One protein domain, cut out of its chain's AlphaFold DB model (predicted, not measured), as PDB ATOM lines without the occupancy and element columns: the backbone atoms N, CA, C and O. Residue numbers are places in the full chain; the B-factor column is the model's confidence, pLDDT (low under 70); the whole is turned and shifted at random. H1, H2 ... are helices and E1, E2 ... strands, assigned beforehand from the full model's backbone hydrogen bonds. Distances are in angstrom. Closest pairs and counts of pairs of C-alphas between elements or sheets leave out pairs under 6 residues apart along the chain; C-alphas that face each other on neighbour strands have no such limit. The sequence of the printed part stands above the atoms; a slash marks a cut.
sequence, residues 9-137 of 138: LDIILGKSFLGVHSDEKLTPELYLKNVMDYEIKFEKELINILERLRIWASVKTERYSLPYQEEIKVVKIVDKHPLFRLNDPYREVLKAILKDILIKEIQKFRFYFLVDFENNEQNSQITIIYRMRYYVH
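What this domain is: This is residues 9 to 137 of the 138 residues of an uncharacterized protein of Pedobacter glucosidilyticus (UniProt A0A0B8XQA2). A long, twisted sheet forms a wall, with three long strands, E2, E4 and E3, side by side and the short E1 at one edge, and helices cover one of its faces while the other bears no named helix. The long H2 lies over E1 and E3, H3 lies over E2 at the other edge, and the short H1 packs on E3 near its last residues and on H2. The printed part has 129 residues, with three named helices and four named strands in the order H1, H2, E1, E2, H3, E3, E4. The sheet's order is E1, E3, E4, E2, mixed, and the class is mixed, helices and strands. The whole is compact, with a radius of gyration of the C-alphas of 15.7 A, and its outline is elongated, spanning 44 by 26 by 26 A.

Where its parts are: In the sheet, E3 is residues 108 to 119, 35.2 A long, and E4 is residues 125 to 136, 35.1 A, ending at C-alpha 136 at (37.451, -26.517, -44.345). E2 is residues 70 to 79, 29.7 A, and E1 is residues 56 to 59, 10.6 A. H2 is residues 28 to 52, 36.6 A, beginning at C-alpha 28 at (54.759, -13.587, -18.514). H3 is residues 90 to 103, 20.0 A. H1 is residues 9 to 18, 14.4 A, beginning at C-alpha 9 at (64.436, -12.486, -23.638).

How they stand to each other: E3 and E4 form an antiparallel hairpin, with N 114 and O 131 within hydrogen-bond range at 2.8 A. E4 and E2 are antiparallel, with N 74 and O 130 at 2.9 A. E1 and E3 are parallel, with N 109 and O 56 at 2.9 A. E2, H3 and E3 make a split strand-helix-strand unit, two strands running the same way with E4 between them, and its crossover is right-handed. With H1, H2 and H3 on one face, the domain has two layers, helices over a sheet. H2 has a height of 6.6 A over the sheet; the C-alphas of Glu 39 and Phe 113, the closest of H2 and E3, are 5.9 A apart. H3 has a height of 5.8 A, and its closest C-alphas to E2 are those of Val 93 and Val 74, 6.5 A. H1 touches residues 28 to 38 of H2 alone, at a steep tilt of 40 degrees, the closest C-alphas being those of Ile 11 and Tyr 31, 6.1 A. H2 and H3 are close but not clearly touching, with the C-alphas of Leu 46 and Leu 94 closest at 7.2 A. H1 and H3 are apart. Every O i to N i+4 pair is within hydrogen-bond range in H2 and H3, and 5 of 6 in H1.

The domain as a whole: The two C-alphas farthest apart, those of Asp 23 and Glu 105, are 46.7 A apart. The printed part has no cut and no long link. The mean pLDDT of the printed part is 77.2; it is under 70 in residues 9 to 26, 61, 63 to 68, 80 to 89 and 119 to 124.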
ATOM      1  N   LEU A   9      64.069 -13.262 -22.455       50.34
ATOM      2  CA  LEU A   9      64.436 -12.486 -23.638       50.34
ATOM      3  C   LEU A   9      63.293 -12.278 -24.649       50.34
ATOM      4  O   LEU A   9      63.183 -11.180 -25.185       50.34
ATOM      5  N   ASP A  10      62.427 -13.258 -24.904       53.91
ATOM      6  CA  ASP A  10      61.390 -13.103 -25.940       53.91
ATOM      7  C   ASP A  10      60.187 -12.293 -25.428       53.91
ATOM      8  O   ASP A  10      59.491 -11.641 -26.203       53.91
ATOM      9  N   ILE A  11      60.067 -12.170 -24.102       52.94
ATOM     10  CA  ILE A  11      59.256 -11.153 -23.418       52.94
ATOM     11  C   ILE A  11      59.721  -9.738 -23.824       52.94
ATOM     12  O   ILE A  11      58.913  -8.913 -24.246       52.94
ATOM     13  N   ILE A  12      61.028  -9.448 -23.785       54.91
ATOM     14  CA  ILE A  12      61.577  -8.129 -24.167       54.91
ATOM     15  C   ILE A  12      61.314  -7.825 -25.649       54.91
ATOM     16  O   ILE A  12      60.967  -6.699 -25.997       54.91
ATOM     17  N   LEU A  13      61.420  -8.831 -26.514       55.41
ATOM     18  CA  LEU A  13      61.175  -8.695 -27.952       55.41
ATOM     19  C   LEU A  13      59.686  -8.492 -28.274       55.41
ATOM     20  O   LEU A  13      59.337  -7.678 -29.133       55.41
ATOM     21  N   GLY A  14      58.810  -9.150 -27.512       56.34
ATOM     22  CA  GLY A  14      57.373  -8.901 -27.522       56.34
ATOM     23  C   GLY A  14      57.018  -7.455 -27.180       56.34
ATOM     24  O   GLY A  14      56.104  -6.914 -27.791       56.34
ATOM     25  N   LYS A  15      57.754  -6.774 -26.285       58.53
ATOM     26  CA  LYS A  15      57.487  -5.354 -25.970       58.53
ATOM     27  C   LYS A  15      57.595  -4.451 -27.197       58.53
ATOM     28  O   LYS A  15      56.694  -3.654 -27.441       58.53
ATOM     29  N   SER A  16      58.676  -4.584 -27.968       57.03
ATOM     30  CA  SER A  16      58.912  -3.762 -29.161       57.03
ATOM     31  C   SER A  16      57.938  -4.089 -30.294       57.03
ATOM     32  O   SER A  16      57.538  -3.186 -31.023       57.03
ATOM     33  N   PHE A  17      57.535  -5.357 -30.427       61.94
ATOM     34  CA  PHE A  17      56.548  -5.793 -31.421       61.94
ATOM     35  C   PHE A  17      55.117  -5.359 -31.065       61.94
ATOM     36  O   PHE A  17      54.371  -4.914 -31.929       61.94
ATOM     37  N   LEU A  18      54.741  -5.462 -29.788       61.16
ATOM     38  CA  LEU A  18      53.383  -5.207 -29.288       61.16
ATOM     39  C   LEU A  18      53.171  -3.746 -28.855       61.16
ATOM     40  O   LEU A  18      52.081  -3.393 -28.413       61.16
ATOM     41  N   GLY A  19      54.197  -2.895 -28.969       56.66
ATOM     42  CA  GLY A  19      54.113  -1.467 -28.648       56.66
ATOM     43  C   GLY A  19      54.031  -1.148 -27.151       56.66
ATOM     44  O   GLY A  19      53.485  -0.113 -26.782       56.66
ATOM     45  N   VAL A  20      54.560  -2.012 -26.278       56.41
ATOM     46  CA  VAL A  20      54.569  -1.788 -24.823       56.41
ATOM     47  C   VAL A  20      55.701  -0.820 -24.460       56.41
ATOM     48  O   VAL A  20      56.869  -1.092 -24.745       56.41
ATOM     49  N   HIS A  21      55.362   0.309 -23.832       52.25
ATOM     50  CA  HIS A  21      56.319   1.345 -23.422       52.25
ATOM     51  C   HIS A  21      57.340   0.834 -22.382       52.25
ATOM     52  O   HIS A  21      57.074  -0.093 -21.617       52.25
ATOM     53  N   SER A  22      58.536   1.438 -22.377       52.34
ATOM     54  CA  SER A  22      59.751   0.967 -21.686       52.34
ATOM     55  C   SER A  22      59.612   0.743 -20.179       52.34
ATOM     56  O   SER A  22      60.356  -0.071 -19.627       52.34
ATOM     57  N   ASP A  23      58.654   1.407 -19.535       50.78
ATOM     58  CA  ASP A  23      58.641   1.571 -18.079       50.78
ATOM     59  C   ASP A  23      57.798   0.508 -17.348       50.78
ATOM     60  O   ASP A  23      57.934   0.331 -16.138       50.78
ATOM     61  N   GLU A  24      56.985  -0.277 -18.066       57.59
ATOM     62  CA  GLU A  24      56.235  -1.389 -17.473       57.59
ATOM     63  C   GLU A  24      57.085  -2.666 -17.418       57.59
ATOM     64  O   GLU A  24      57.626  -3.139 -18.425       57.59
ATOM     65  N   LYS A  25      57.202  -3.287 -16.237       59.91
ATOM     66  CA  LYS A  25      57.763  -4.642 -16.124       59.91
ATOM     67  C   LYS A  25      56.812  -5.614 -16.824       59.91
ATOM     68  O   LYS A  25      55.711  -5.854 -16.343       59.91
ATOM     69  N   LEU A  26      57.236  -6.173 -17.955       62.59
ATOM     70  CA  LEU A  26      56.437  -7.153 -18.685       62.59
ATOM     71  C   LEU A  26      56.568  -8.500 -17.981       62.59
ATOM     72  O   LEU A  26      57.622  -9.132 -18.027       62.59
ATOM     73  N   THR A  27      55.507  -8.898 -17.288       70.25
ATOM     74  CA  THR A  27      55.397 -10.234 -16.704       70.25
ATOM     75  C   THR A  27      55.002 -11.244 -17.792       70.25
ATOM     76  O   THR A  27      54.478 -10.838 -18.839       70.25
ATOM     77  N   PRO A  28      55.228 -12.556 -17.587       70.62
ATOM     78  CA  PRO A  28      54.759 -13.587 -18.514       70.62
ATOM     79  C   PRO A  28      53.261 -13.475 -18.830       70.62
ATOM     80  O   PRO A  28      52.852 -13.663 -19.974       70.62
ATOM     81  N   GLU A  29      52.440 -13.098 -17.849       73.69
ATOM     82  CA  GLU A  29      50.993 -12.924 -18.009       73.69
ATOM     83  C   GLU A  29      50.665 -11.738 -18.920       73.69
ATOM     84  O   GLU A  29      49.825 -11.858 -19.814       73.69
ATOM     85  N   LEU A  30      51.347 -10.600 -18.734       70.50
ATOM     86  CA  LEU A  30      51.142  -9.413 -19.565       70.50
ATOM     87  C   LEU A  30      51.627  -9.648 -21.002       70.50
ATOM     88  O   LEU A  30      50.963  -9.238 -21.952       70.50
ATOM     89  N   TYR A  31      52.739 -10.367 -21.173       72.12
ATOM     90  CA  TYR A  31      53.200 -10.818 -22.485       72.12
ATOM     91  C   TYR A  31      52.143 -11.680 -23.186       72.12
ATOM     92  O   TYR A  31      51.743 -11.375 -24.311       72.12
ATOM     93  N   LEU A  32      51.656 -12.730 -22.514       75.75
ATOM     94  CA  LEU A  32      50.659 -13.642 -23.076       75.75
ATOM     95  C   LEU A  32      49.371 -12.910 -23.451       75.75
ATOM     96  O   LEU A  32      48.806 -13.184 -24.510       75.75
ATOM     97  N   LYS A  33      48.937 -11.966 -22.610       80.12
ATOM     98  CA  LYS A  33      47.783 -11.110 -22.885       80.12
ATOM     99  C   LYS A  33      47.993 -10.286 -24.154       80.12
ATOM    100  O   LYS A  33      47.155 -10.345 -25.044       80.12
ATOM    101  N   ASN A  34      49.120  -9.588 -24.278       76.88
ATOM    102  CA  ASN A  34      49.389  -8.738 -25.438       76.88
ATOM    103  C   ASN A  34      49.494  -9.548 -26.740       76.88
ATOM    104  O   ASN A  34      48.981  -9.129 -27.776       76.88
ATOM    105  N   VAL A  35      50.118 -10.730 -26.690       80.62
ATOM    106  CA  VAL A  35      50.164 -11.659 -27.830       80.62
ATOM    107  C   VAL A  35      48.758 -12.111 -28.210       80.62
ATOM    108  O   VAL A  35      48.391 -12.080 -29.382       80.62
ATOM    109  N   MET A  36      47.945 -12.483 -27.220       83.12
ATOM    110  CA  MET A  36      46.567 -12.902 -27.450       83.12
ATOM    111  C   MET A  36      45.720 -11.773 -28.047       83.12
ATOM    112  O   MET A  36      44.974 -12.018 -28.992       83.12
ATOM    113  N   ASP A  37      45.868 -10.542 -27.556       83.44
ATOM    114  CA  ASP A  37      45.178  -9.363 -28.081       83.44
ATOM    115  C   ASP A  37      45.580  -9.081 -29.539       83.44
ATOM    116  O   ASP A  37      44.716  -8.809 -30.380       83.44
ATOM    117  N   TYR A  38      46.869  -9.222 -29.872       83.75
ATOM    118  CA  TYR A  38      47.361  -9.133 -31.250       83.75
ATOM    119  C   TYR A  38      46.748 -10.219 -32.150       83.75
ATOM    120  O   TYR A  38      46.251  -9.913 -33.235       83.75
ATOM    121  N   GLU A  39      46.714 -11.473 -31.694       86.38
ATOM    122  CA  GLU A  39      46.100 -12.584 -32.431       86.38
ATOM    123  C   GLU A  39      44.599 -12.345 -32.668       86.38
ATOM    124  O   GLU A  39      44.128 -12.495 -33.793       86.38
ATOM    125  N   ILE A  40      43.850 -11.912 -31.642       87.81
ATOM    126  CA  ILE A  40      42.416 -11.581 -31.761       87.81
ATOM    127  C   ILE A  40      42.205 -10.454 -32.775       87.81
ATOM    128  O   ILE A  40      41.269 -10.494 -33.578       87.81
ATOM    129  N   LYS A  41      43.051  -9.420 -32.735       86.94
ATOM    130  CA  LYS A  41      42.978  -8.309 -33.686       86.94
ATOM    131  C   LYS A  41      43.213  -8.804 -35.114       86.94
ATOM    132  O   LYS A  41      42.434  -8.462 -36.003       86.94
ATOM    133  N   PHE A  42      44.228  -9.645 -35.317       88.75
ATOM    134  CA  PHE A  42      44.520 -10.255 -36.611       88.75
ATOM    135  C   PHE A  42      43.332 -11.062 -37.136       88.75
ATOM    136  O   PHE A  42      42.911 -10.873 -38.274       88.75
ATOM    137  N   GLU A  43      42.758 -11.917 -36.291       90.94
ATOM    138  CA  GLU A  43      41.603 -12.751 -36.616       90.94
ATOM    139  C   GLU A  43      40.386 -11.927 -37.059       90.94
ATOM    140  O   GLU A  43      39.772 -12.233 -38.083       90.94
ATOM    141  N   LYS A  44      40.057 -10.854 -36.326       91.19
ATOM    142  CA  LYS A  44      38.934  -9.960 -36.656       91.19
ATOM    143  C   LYS A  44      39.122  -9.270 -38.002       91.19
ATOM    144  O   LYS A  44      38.201  -9.210 -38.809       91.19
ATOM    145  N   GLU A  45      40.311  -8.736 -38.244       90.88
ATOM    146  CA  GLU A  45      40.624  -8.079 -39.509       90.88
ATOM    147  C   GLU A  45      40.624  -9.067 -40.684       90.88
ATOM    148  O   GLU A  45      40.101  -8.739 -41.749       90.88
ATOM    149  N   LEU A  46      41.125 -10.294 -40.491       91.75
ATOM    150  CA  LEU A  46      41.065 -11.336 -41.513       91.75
ATOM    151  C   LEU A  46      39.613 -11.724 -41.840       91.75
ATOM    152  O   LEU A  46      39.274 -11.784 -43.020       91.75
ATOM    153  N   ILE A  47      38.746 -11.908 -40.833       93.69
ATOM    154  CA  ILE A  47      37.303 -12.128 -41.054       93.69
ATOM    155  C   ILE A  47      36.716 -10.993 -41.896       93.69
ATOM    156  O   ILE A  47      36.111 -11.259 -42.930       93.69
ATOM    157  N   ASN A  48      36.962  -9.737 -41.517       93.44
ATOM    158  CA  ASN A  48      36.423  -8.581 -42.236       93.44
ATOM    159  C   ASN A  48      36.845  -8.550 -43.717       93.44
ATOM    160  O   ASN A  48      36.085  -8.102 -44.576       93.44
ATOM    161  N   ILE A  49      38.070  -8.983 -44.035       93.31
ATOM    162  CA  ILE A  49      38.547  -9.074 -45.422       93.31
ATOM    163  C   ILE A  49      37.855 -10.228 -46.153       93.31
ATOM    164  O   ILE A  49      37.396 -10.043 -47.280       93.31
ATOM    165  N   LEU A  50      37.759 -11.401 -45.525       93.50
ATOM    166  CA  LEU A  50      37.144 -12.591 -46.117       93.50
ATOM    167  C   LEU A  50      35.649 -12.393 -46.386       93.50
ATOM    168  O   LEU A  50      35.182 -12.736 -47.470       93.50
ATOM    169  N   GLU A  51      34.928 -11.735 -45.480       93.69
ATOM    170  CA  GLU A  51      33.523 -11.365 -45.673       93.69
ATOM    171  C   GLU A  51      33.329 -10.500 -46.927       93.69
ATOM    172  O   GLU A  51      32.420 -10.743 -47.724       93.69
ATOM    173  N   ARG A  52      34.226  -9.533 -47.170       94.62
ATOM    174  CA  ARG A  52      34.200  -8.697 -48.388       94.62
ATOM    175  C   ARG A  52      34.477  -9.496 -49.659       94.62
ATOM    176  O   ARG A  52      33.991  -9.124 -50.725       94.62
ATOM    177  N   LEU A  53      35.235 -10.583 -49.544       93.00
ATOM    178  CA  LEU A  53      35.499 -11.536 -50.624       93.00
ATOM    179  C   LEU A  53      34.410 -12.614 -50.748       93.00
ATOM    180  O   LEU A  53      34.522 -13.473 -51.616       93.00
ATOM    181  N   ARG A  54      33.352 -12.551 -49.925       93.75
ATOM    182  CA  ARG A  54      32.275 -13.553 -49.835       93.75
ATOM    183  C   ARG A  54      32.759 -14.949 -49.428       93.75
ATOM    184  O   ARG A  54      32.108 -15.939 -49.743       93.75
ATOM    185  N   ILE A  55      33.865 -15.018 -48.692       94.00
ATOM    186  CA  ILE A  55      34.395 -16.248 -48.104       94.00
ATOM    187  C   ILE A  55      33.894 -16.337 -46.662       94.00
ATOM    188  O   ILE A  55      34.100 -15.424 -45.861       94.00
ATOM    189  N   TRP A  56      33.232 -17.438 -46.318       92.75
ATOM    190  CA  TRP A  56      32.649 -17.643 -44.997       92.75
ATOM    191  C   TRP A  56      33.687 -18.188 -44.016       92.75
ATOM    192  O   TRP A  56      34.012 -19.376 -44.020       92.75
ATOM    193  N   ALA A  57      34.191 -17.331 -43.133       91.50
ATOM    194  CA  ALA A  57      35.176 -17.720 -42.134       91.50
ATOM    195  C   ALA A  57      34.700 -17.418 -40.714       91.50
ATOM    196  O   ALA A  57      34.066 -16.397 -40.463       91.50
ATOM    197  N   SER A  58      35.031 -18.293 -39.765       90.62
ATOM    198  CA  SER A  58      34.804 -18.021 -38.344       90.62
ATOM    199  C   SER A  58      35.967 -18.462 -37.465       90.62
ATOM    200  O   SER A  58      36.668 -19.438 -37.746       90.62
ATOM    201  N   VAL A  59      36.181 -17.711 -36.385       88.19
ATOM    202  CA  VAL A  59      37.218 -18.010 -35.395       88.19
ATOM    203  C   VAL A  59      36.723 -19.105 -34.468       88.19
ATOM    204  O   VAL A  59      35.590 -19.068 -33.983       88.19
ATOM    205  N   LYS A  60      37.578 -20.086 -34.195       79.38
ATOM    206  CA  LYS A  60      37.268 -21.125 -33.217       79.38
ATOM    207  C   LYS A  60      37.419 -20.592 -31.792       79.38
ATOM    208  O   LYS A  60      38.468 -20.078 -31.418       79.38
ATOM    209  N   THR A  61      36.372 -20.777 -30.990       68.75
ATOM    210  CA  THR A  61      36.297 -20.330 -29.590       68.75
ATOM    211  C   THR A  61      37.375 -20.974 -28.713       68.75
ATOM    212  O   THR A  61      37.955 -20.313 -27.860       68.75
ATOM    213  N   GLU A  62      37.696 -22.245 -28.961       71.69
ATOM    214  CA  GLU A  62      38.763 -22.968 -28.271       71.69
ATOM    215  C   GLU A  62      39.967 -23.186 -29.194       71.69
ATOM    216  O   GLU A  62      40.045 -24.171 -29.928       71.69
ATOM    217  N   ARG A  63      40.940 -22.274 -29.142       68.06
ATOM    218  CA  ARG A  63      42.147 -22.299 -29.993       68.06
ATOM    219  C   ARG A  63      42.982 -23.586 -29.882       68.06
ATOM    220  O   ARG A  63      43.764 -23.885 -30.778       68.06
ATOM    221  N   TYR A  64      42.834 -24.344 -28.792       61.78
ATOM    222  CA  TYR A  64      43.689 -25.493 -28.461       61.78
ATOM    223  C   TYR A  64      42.982 -26.852 -28.458       61.78
ATOM    224  O   TYR A  64      43.644 -27.860 -28.204       61.78
ATOM    225  N   SER A  65      41.674 -26.919 -28.720       58.56
ATOM    226  CA  SER A  65      40.977 -28.209 -28.758       58.56
ATOM    227  C   SER A  65      41.064 -28.838 -30.151       58.56
ATOM    228  O   SER A  65      40.761 -28.186 -31.137       58.56
ATOM    229  N   LEU A  66      41.468 -30.112 -30.229       55.12
ATOM    230  CA  LEU A  66      41.539 -30.990 -31.419       55.12
ATOM    231  C   LEU A  66      42.462 -30.568 -32.596       55.12
ATOM    232  O   LEU A  66      42.653 -29.381 -32.865       55.12
ATOM    233  N   PRO A  67      43.056 -31.547 -33.319       58.47
ATOM    234  CA  PRO A  67      44.030 -31.288 -34.375       58.47
ATOM    235  C   PRO A  67      43.351 -30.687 -35.607       58.47
ATOM    236  O   PRO A  67      42.393 -31.234 -36.147       58.47
ATOM    237  N   TYR A  68      43.854 -29.540 -36.044       62.41
ATOM    238  CA  TYR A  68      43.478 -28.950 -37.321       62.41
ATOM    239  C   TYR A  68      44.196 -29.700 -38.440       62.41
ATOM    240  O   TYR A  68      45.316 -30.171 -38.248       62.41
ATOM    241  N   GLN A  69      43.528 -29.826 -39.584       71.81
ATOM    242  CA  GLN A  69      44.008 -30.625 -40.711       71.81
ATOM    243  C   GLN A  69      45.053 -29.874 -41.539       71.81
ATOM    244  O   GLN A  69      45.981 -30.491 -42.048       71.81
ATOM    245  N   GLU A  70      44.938 -28.545 -41.612       86.00
ATOM    246  CA  GLU A  70      45.763 -27.702 -42.472       86.00
ATOM    247  C   GLU A  70      46.397 -26.539 -41.689       86.00
ATOM    248  O   GLU A  70      45.789 -25.959 -40.779       86.00
ATOM    249  N   GLU A  71      47.627 -26.171 -42.062       88.62
ATOM    250  CA  GLU A  71      48.386 -25.061 -41.476       88.62
ATOM    251  C   GLU A  71      49.023 -24.203 -42.576       88.62
ATOM    252  O   GLU A  71      49.750 -24.701 -43.435       88.62
ATOM    253  N   ILE A  72      48.805 -22.889 -42.506       89.25
ATOM    254  CA  ILE A  72      49.587 -21.886 -43.230       89.25
ATOM    255  C   ILE A  72      50.610 -21.312 -42.256       89.25
ATOM    256  O   ILE A  72      50.243 -20.668 -41.268       89.25
ATOM    257  N   LYS A  73      51.895 -21.513 -42.549       90.69
ATOM    258  CA  LYS A  73      53.008 -20.998 -41.749       90.69
ATOM    259  C   LYS A  73      53.746 -19.898 -42.508       90.69
ATOM    260  O   LYS A  73      54.256 -20.130 -43.600       90.69
ATOM    261  N   VAL A  74      53.856 -18.717 -41.905       88.81
ATOM    262  CA  VAL A  74      54.655 -17.597 -42.422       88.81
ATOM    263  C   VAL A  74      55.766 -17.299 -41.423       88.81
ATOM    264  O   VAL A  74      55.498 -17.049 -40.253       88.81
ATOM    265  N   VAL A  75      57.016 -17.327 -41.882       87.69
ATOM    266  CA  VAL A  75      58.195 -17.072 -41.042       87.69
ATOM    267  C   VAL A  75      58.837 -15.756 -41.461       87.69
ATOM    268  O   VAL A  75      59.059 -15.516 -42.649       87.69
ATOM    269  N   LYS A  76      59.129 -14.897 -40.486       83.44
ATOM    270  CA  LYS A  76      59.823 -13.623 -40.683       83.44
ATOM    271  C   LYS A  76      61.037 -13.567 -39.775       83.44
ATOM    272  O   LYS A  76      60.915 -13.801 -38.582       83.44
ATOM    273  N   ILE A  77      62.194 -13.252 -40.342       80.62
ATOM    274  CA  ILE A  77      63.433 -13.057 -39.591       80.62
ATOM    275  C   ILE A  77      63.698 -11.557 -39.557       80.62
ATOM    276  O   ILE A  77      63.662 -10.901 -40.597       80.62
ATOM    277  N   VAL A  78      63.905 -11.016 -38.363       74.00
ATOM    278  CA  VAL A  78      64.107  -9.584 -38.123       74.00
ATOM    279  C   VAL A  78      65.335  -9.379 -37.243       74.00
ATOM    280  O   VAL A  78      65.576 -10.157 -36.320       74.00
ATOM    281  N   ASP A  79      66.119  -8.342 -37.516       71.06
ATOM    282  CA  ASP A  79      67.310  -8.040 -36.723       71.06
ATOM    283  C   ASP A  79      66.934  -7.346 -35.396       71.06
ATOM    284  O   ASP A  79      66.083  -6.456 -35.342       71.06
ATOM    285  N   LYS A  80      67.614  -7.725 -34.308       64.25
ATOM    286  CA  LYS A  80      67.552  -7.141 -32.958       64.25
ATOM    287  C   LYS A  80      68.270  -5.788 -32.923       64.25
ATOM    288  O   LYS A  80      69.239  -5.613 -32.187       64.25
ATOM    289  N   HIS A  81      67.868  -4.826 -33.744       56.00
ATOM    290  CA  HIS A  81      68.443  -3.487 -33.647       56.00
ATOM    291  C   HIS A  81      67.686  -2.663 -32.580       56.00
ATOM    292  O   HIS A  81      66.458  -2.647 -32.586       56.00
ATOM    293  N   PRO A  82      68.356  -1.933 -31.668       46.56
ATOM    294  CA  PRO A  82      67.686  -1.168 -30.603       46.56
ATOM    295  C   PRO A  82      66.797  -0.017 -31.109       46.56
ATOM    296  O   PRO A  82      65.921   0.452 -30.390       46.56
ATOM    297  N   LEU A  83      66.985   0.420 -32.359       46.25
ATOM    298  CA  LEU A  83      66.115   1.393 -33.042       46.25
ATOM    299  C   LEU A  83      65.077   0.741 -33.968       46.25
ATOM    300  O   LEU A  83      64.387   1.444 -34.710       46.25
ATOM    301  N   PHE A  84      64.984  -0.590 -33.980       50.47
ATOM    302  CA  PHE A  84      64.065  -1.292 -34.863       50.47
ATOM    303  C   PHE A  84      62.635  -1.081 -34.368       50.47
ATOM    304  O   PHE A  84      62.169  -1.708 -33.417       50.47
ATOM    305  N   ARG A  85      61.913  -0.183 -35.038       51.34
ATOM    306  CA  ARG A  85      60.457  -0.259 -35.065       51.34
ATOM    307  C   ARG A  85      60.143  -1.448 -35.950       51.34
ATOM    308  O   ARG A  85      60.439  -1.410 -37.142       51.34
ATOM    309  N   LEU A  86      59.595  -2.507 -35.368       52.53
ATOM    310  CA  LEU A  86      58.977  -3.558 -36.160       52.53
ATOM    311  C   LEU A  86      57.859  -2.879 -36.952       52.53
ATOM    312  O   LEU A  86      56.804  -2.568 -36.407       52.53
ATOM    313  N   ASN A  87      58.128  -2.557 -38.219       54.41
ATOM    314  CA  ASN A  87      57.065  -2.276 -39.166       54.41
ATOM    315  C   ASN A  87      56.246  -3.551 -39.187       54.41
ATOM    316  O   ASN A  87      56.735  -4.575 -39.657       54.41
ATOM    317  N   ASP A  88      55.069  -3.485 -38.575       61.94
ATOM    318  CA  ASP A  88      54.225  -4.638 -38.343       61.94
ATOM    319  C   ASP A  88      54.046  -5.404 -39.669       61.94
ATOM    320  O   ASP A  88      53.386  -4.902 -40.592       61.94
ATOM    321  N   PRO A  89      54.667  -6.593 -39.826       69.38
ATOM    322  CA  PRO A  89      54.614  -7.345 -41.073       69.38
ATOM    323  C   PRO A  89      53.213  -7.927 -41.296       69.38
ATOM    324  O   PRO A  89      52.986  -8.604 -42.297       69.38
ATOM    325  N   TYR A  90      52.266  -7.629 -40.401       74.06
ATOM    326  CA  TYR A  90      50.826  -7.810 -40.504       74.06
ATOM    327  C   TYR A  90      50.281  -7.860 -41.930       74.06
ATOM    328  O   TYR A  90      49.674  -8.851 -42.333       74.06
ATOM    329  N   ARG A  91      50.538  -6.823 -42.737       79.75
ATOM    330  CA  ARG A  91      50.028  -6.754 -44.118       79.75
ATOM    331  C   ARG A  91      50.618  -7.831 -45.023       79.75
ATOM    332  O   ARG A  91      49.923  -8.329 -45.904       79.75
ATOM    333  N   GLU A  92      51.889  -8.164 -44.852       84.25
ATOM    334  CA  GLU A  92      52.549  -9.210 -45.635       84.25
ATOM    335  C   GLU A  92      52.048 -10.596 -45.233       84.25
ATOM    336  O   GLU A  92      51.788 -11.428 -46.100       84.25
ATOM    337  N   VAL A  93      51.856 -10.815 -43.930       87.56
ATOM    338  CA  VAL A  93      51.312 -12.062 -43.382       87.56
ATOM    339  C   VAL A  93      49.876 -12.273 -43.862       87.56
ATOM    340  O   VAL A  93      49.565 -13.337 -44.393       87.56
ATOM    341  N   LEU A  94      49.027 -11.241 -43.780       87.75
ATOM    342  CA  LEU A  94      47.672 -11.271 -44.334       87.75
ATOM    343  C   LEU A  94      47.673 -11.614 -45.821       87.75
ATOM    344  O   LEU A  94      46.923 -12.485 -46.247       87.75
ATOM    345  N   LYS A  95      48.517 -10.956 -46.626       89.25
ATOM    346  CA  LYS A  95      48.605 -11.233 -48.068       89.25
ATOM    347  C   LYS A  95      49.006 -12.678 -48.350       89.25
ATOM    348  O   LYS A  95      48.437 -13.282 -49.254       89.25
ATOM    349  N   ALA A  96      49.968 -13.220 -47.604       91.25
ATOM    350  CA  ALA A  96      50.402 -14.605 -47.765       91.25
ATOM    351  C   ALA A  96      49.265 -15.589 -47.450       91.25
ATOM    352  O   ALA A  96      49.012 -16.496 -48.238       91.25
ATOM    353  N   ILE A  97      48.539 -15.356 -46.354       91.81
ATOM    354  CA  ILE A  97      47.381 -16.164 -45.956       91.81
ATOM    355  C   ILE A  97      46.256 -16.076 -46.992       91.81
ATOM    356  O   ILE A  97      45.766 -17.100 -47.459       91.81
ATOM    357  N   LEU A  98      45.873 -14.862 -47.394       92.50
ATOM    358  CA  LEU A  98      44.811 -14.646 -48.378       92.50
ATOM    359  C   LEU A  98      45.155 -15.278 -49.725       92.50
ATOM    360  O   LEU A  98      44.294 -15.886 -50.352       92.50
ATOM    361  N   LYS A  99      46.414 -15.167 -50.163       94.12
ATOM    362  CA  LYS A  99      46.884 -15.803 -51.395       94.12
ATOM    363  C   LYS A  99      46.668 -17.315 -51.348       94.12
ATOM    364  O   LYS A  99      46.167 -17.870 -52.318       94.12
ATOM    365  N   ASP A 100      47.036 -17.966 -50.249       92.81
ATOM    366  CA  ASP A 100      46.902 -19.418 -50.114       92.81
ATOM    367  C   ASP A 100      45.428 -19.859 -50.090       92.81
ATOM    368  O   ASP A 100      45.056 -20.785 -50.805       92.81
ATOM    369  N   ILE A 101      44.568 -19.134 -49.360       92.19
ATOM    370  CA  ILE A 101      43.112 -19.373 -49.326       92.19
ATOM    371  C   ILE A 101      42.504 -19.278 -50.729       92.19
ATOM    372  O   ILE A 101      41.726 -20.144 -51.124       92.19
ATOM    373  N   LEU A 102      42.864 -18.231 -51.480       92.62
ATOM    374  CA  LEU A 102      42.331 -17.985 -52.819       92.62
ATOM    375  C   LEU A 102      42.816 -19.023 -53.835       92.62
ATOM    376  O   LEU A 102      42.021 -19.475 -54.649       92.62
ATOM    377  N   ILE A 103      44.092 -19.424 -53.780       94.38
ATOM    378  CA  ILE A 103      44.647 -20.465 -54.663       94.38
ATOM    379  C   ILE A 103      43.985 -21.820 -54.405       94.38
ATOM    380  O   ILE A 103      43.752 -22.575 -55.342       94.38
ATOM    381  N   LYS A 104      43.682 -22.125 -53.140       91.44
ATOM    382  CA  LYS A 104      42.989 -23.356 -52.736       91.44
ATOM    383  C   LYS A 104      41.467 -23.280 -52.913       91.44
ATOM    384  O   LYS A 104      40.778 -24.222 -52.542       91.44
ATOM    385  N   GLU A 105      40.954 -22.160 -53.427       92.31
ATOM    386  CA  GLU A 105      39.530 -21.908 -53.674       92.31
ATOM    387  C   GLU A 105      38.626 -22.136 -52.447       92.31
ATOM    388  O   GLU A 105      37.449 -22.475 -52.569       92.31
ATOM    389  N   ILE A 106      39.151 -21.918 -51.238       90.31
ATOM    390  CA  ILE A 106      38.426 -22.215 -49.999       90.31
ATOM    391  C   ILE A 106      37.309 -21.186 -49.797       90.31
ATOM    392  O   ILE A 106      37.571 -20.004 -49.578       90.31
ATOM    393  N   GLN A 107      36.059 -21.651 -49.795       92.19
ATOM    394  CA  GLN A 107      34.881 -20.791 -49.628       92.19
ATOM    395  C   GLN A 107      34.356 -20.731 -48.194       92.19
ATOM    396  O   GLN A 107      33.703 -19.756 -47.822       92.19
ATOM    397  N   LYS A 108      34.612 -21.762 -47.381       93.06
ATOM    398  CA  LYS A 108      34.041 -21.874 -46.038       93.06
ATOM    399  C   LYS A 108      34.976 -22.616 -45.091       93.06
ATOM    400  O   LYS A 108      35.316 -23.770 -45.330       93.06
ATOM    401  N   PHE A 109      35.392 -21.981 -44.000       91.50
ATOM    402  CA  PHE A 109      36.320 -22.611 -43.057       91.50
ATOM    403  C   PHE A 109      36.254 -22.014 -41.651       91.50
ATOM    404  O   PHE A 109      35.807 -20.889 -41.436       91.50
ATOM    405  N   ARG A 110      36.724 -22.780 -40.668       90.56
ATOM    406  CA  ARG A 110      37.021 -22.276 -39.321       90.56
ATOM    407  C   ARG A 110      38.515 -22.184 -39.131       90.56
ATOM    408  O   ARG A 110      39.228 -23.099 -39.534       90.56
ATOM    409  N   PHE A 111      38.982 -21.134 -38.468       90.62
ATOM    410  CA  PHE A 111      40.406 -20.945 -38.224       90.62
ATOM    411  C   PHE A 111      40.705 -20.381 -36.840       90.62
ATOM    412  O   PHE A 111      39.815 -19.999 -36.080       90.62
ATOM    413  N   TYR A 112      41.988 -20.367 -36.514       89.00
ATOM    414  CA  TYR A 112      42.562 -19.536 -35.469       89.00
ATOM    415  C   TYR A 112      43.978 -19.149 -35.878       89.00
ATOM    416  O   TYR A 112      44.596 -19.793 -36.738       89.00
ATOM    417  N   PHE A 113      44.474 -18.083 -35.269       89.06
ATOM    418  CA  PHE A 113      45.783 -17.540 -35.566       89.06
ATOM    419  C   PHE A 113      46.672 -17.576 -34.329       89.06
ATOM    420  O   PHE A 113      46.241 -17.237 -33.228       89.06
ATOM    421  N   LEU A 114      47.921 -17.985 -34.529       87.94
ATOM    422  CA  LEU A 114      48.958 -17.954 -33.512       87.94
ATOM    423  C   LEU A 114      50.165 -17.172 -34.008       87.94
ATOM    424  O   LEU A 114      50.551 -17.282 -35.177       87.94
ATOM    425  N   VAL A 115      50.787 -16.435 -33.093       85.00
ATOM    426  CA  VAL A 115      52.117 -15.866 -33.301       85.00
ATOM    427  C   VAL A 115      53.072 -16.365 -32.224       85.00
ATOM    428  O   VAL A 115      52.799 -16.274 -31.030       85.00
ATOM    429  N   ASP A 116      54.207 -16.886 -32.669       82.19
ATOM    430  CA  ASP A 116      55.284 -17.373 -31.819       82.19
ATOM    431  C   ASP A 116      56.580 -16.632 -32.150       82.19
ATOM    432  O   ASP A 116      56.805 -16.201 -33.285       82.19
ATOM    433  N   PHE A 117      57.446 -16.496 -31.153       76.50
ATOM    434  CA  PHE A 117      58.736 -15.833 -31.286       76.50
ATOM    435  C   PHE A 117      59.825 -16.832 -30.922       76.50
ATOM    436  O   PHE A 117      59.818 -17.407 -29.836       76.50
ATOM    437  N   GLU A 118      60.755 -17.039 -31.843       77.81
ATOM    438  CA  GLU A 118      61.938 -17.858 -31.643       77.81
ATOM    439  C   GLU A 118      63.162 -16.955 -31.683       77.81
ATOM    440  O   GLU A 118      63.453 -16.267 -32.665       77.81
ATOM    441  N   ASN A 119      63.893 -16.950 -30.583       69.69
ATOM    442  CA  ASN A 119      65.113 -16.193 -30.459       69.69
ATOM    443  C   ASN A 119      66.309 -17.108 -30.701       69.69
ATOM    444  O   ASN A 119      66.492 -18.112 -30.015       69.69
ATOM    445  N   ASN A 120      67.142 -16.738 -31.668       67.19
ATOM    446  CA  ASN A 120      68.418 -17.399 -31.839       67.19
ATOM    447  C   ASN A 120      69.438 -16.714 -30.921       67.19
ATOM    448  O   ASN A 120      69.824 -15.573 -31.165       67.19
ATOM    449  N   GLU A 121      69.860 -17.388 -29.848       63.47
ATOM    450  CA  GLU A 121      70.855 -16.859 -28.901       63.47
ATOM    451  C   GLU A 121      72.221 -16.602 -29.577       63.47
ATOM    452  O   GLU A 121      72.990 -15.773 -29.101       63.47
ATOM    453  N   GLN A 122      72.502 -17.252 -30.715       63.53
ATOM    454  CA  GLN A 122      73.769 -17.125 -31.445       63.53
ATOM    455  C   GLN A 122      73.797 -15.943 -32.423       63.53
ATOM    456  O   GLN A 122      74.876 -15.471 -32.766       63.53
ATOM    457  N   ASN A 123      72.631 -15.436 -32.842       62.12
ATOM    458  CA  ASN A 123      72.525 -14.345 -33.810       62.12
ATOM    459  C   ASN A 123      71.724 -13.172 -33.234       62.12
ATOM    460  O   ASN A 123      70.765 -13.330 -32.472       62.12
ATOM    461  N   SER A 124      72.045 -11.953 -33.663       68.44
ATOM    462  CA  SER A 124      71.259 -10.753 -33.349       68.44
ATOM    463  C   SER A 124      69.923 -10.723 -34.104       68.44
ATOM    464  O   SER A 124      69.506  -9.670 -34.556       68.44
ATOM    465  N   GLN A 125      69.252 -11.866 -34.265       73.06
ATOM    466  CA  GLN A 125      68.028 -12.037 -35.038       73.06
ATOM    467  C   GLN A 125      66.920 -12.660 -34.197       73.06
ATOM    468  O   GLN A 125      67.161 -13.458 -33.288       73.06
ATOM    469  N   ILE A 126      65.695 -12.277 -34.522       74.06
ATOM    470  CA  ILE A 126      64.451 -12.787 -33.961       74.06
ATOM    471  C   ILE A 126      63.695 -13.414 -35.115       74.06
ATOM    472  O   ILE A 126      63.554 -12.812 -36.178       74.06
ATOM    473  N   THR A 127      63.184 -14.612 -34.900       80.62
ATOM    474  CA  THR A 127      62.284 -15.260 -35.839       80.62
ATOM    475  C   THR A 127      60.868 -15.127 -35.308       80.62
ATOM    476  O   THR A 127      60.569 -15.557 -34.201       80.62
ATOM    477  N   ILE A 128      59.991 -14.513 -36.090       82.69
ATOM    478  CA  ILE A 128      58.562 -14.429 -35.813       82.69
ATOM    479  C   ILE A 128      57.863 -15.458 -36.693       82.69
ATOM    480  O   ILE A 128      58.035 -15.477 -37.915       82.69
ATOM    481  N   ILE A 129      57.087 -16.330 -36.066       86.25
ATOM    482  CA  ILE A 129      56.386 -17.428 -36.716       86.25
ATOM    483  C   ILE A 129      54.894 -17.179 -36.582       86.25
ATOM    484  O   ILE A 129      54.336 -17.237 -35.493       86.25
ATOM    485  N   TYR A 130      54.239 -16.956 -37.712       88.94
ATOM    486  CA  TYR A 130      52.793 -16.834 -37.798       88.94
ATOM    487  C   TYR A 130      52.213 -18.157 -38.284       88.94
ATOM    488  O   TYR A 130      52.654 -18.690 -39.306       88.94
ATOM    489  N   ARG A 131      51.226 -18.689 -37.565       89.81
ATOM    490  CA  ARG A 131      50.529 -19.929 -37.914       89.81
ATOM    491  C   ARG A 131      49.038 -19.650 -37.998       89.81
ATOM    492  O   ARG A 131      48.414 -19.325 -36.992       89.81
ATOM    493  N   MET A 132      48.459 -19.814 -39.182       90.88
ATOM    494  CA  MET A 132      47.013 -19.918 -39.334       90.88
ATOM    495  C   MET A 132      46.659 -21.381 -39.530       90.88
ATOM    496  O   MET A 132      47.046 -21.996 -40.520       90.88
ATOM    497  N   ARG A 133      45.898 -21.932 -38.598       89.81
ATOM    498  CA  ARG A 133      45.398 -23.300 -38.699       89.81
ATOM    499  C   ARG A 133      43.919 -23.265 -38.976       89.81
ATOM    500  O   ARG A 133      43.196 -22.477 -38.363       89.81
ATOM    501  N   TYR A 134      43.481 -24.114 -39.891       89.88
ATOM    502  CA  TYR A 134      42.106 -24.093 -40.348       89.88
ATOM    503  C   TYR A 134      41.561 -25.487 -40.641       89.88
ATOM    504  O   TYR A 134      42.289 -26.473 -40.748       89.88
ATOM    505  N   TYR A 135      40.238 -25.551 -40.699       88.12
ATOM    506  CA  TYR A 135      39.466 -26.712 -41.110       88.12
ATOM    507  C   TYR A 135      38.407 -26.225 -42.095       88.12
ATOM    508  O   TYR A 135      37.657 -25.288 -41.798       88.12
ATOM    509  N   VAL A 136      38.404 -26.830 -43.280       86.25
ATOM    510  CA  VAL A 136      37.451 -26.517 -44.345       86.25
ATOM    511  C   VAL A 136      36.130 -27.190 -44.013       86.25
ATOM    512  O   VAL A 136      36.085 -28.377 -43.713       86.25
ATOM    513  N   HIS A 137      35.058 -26.409 -44.038       79.00
ATOM    514  CA  HIS A 137      33.720 -26.963 -43.983       79.00
ATOM    515  C   HIS A 137      33.273 -27.297 -45.398       79.00
ATOM    516  O   HIS A 137      33.393 -26.443 -46.277       79.00
TER     517      HIS A 137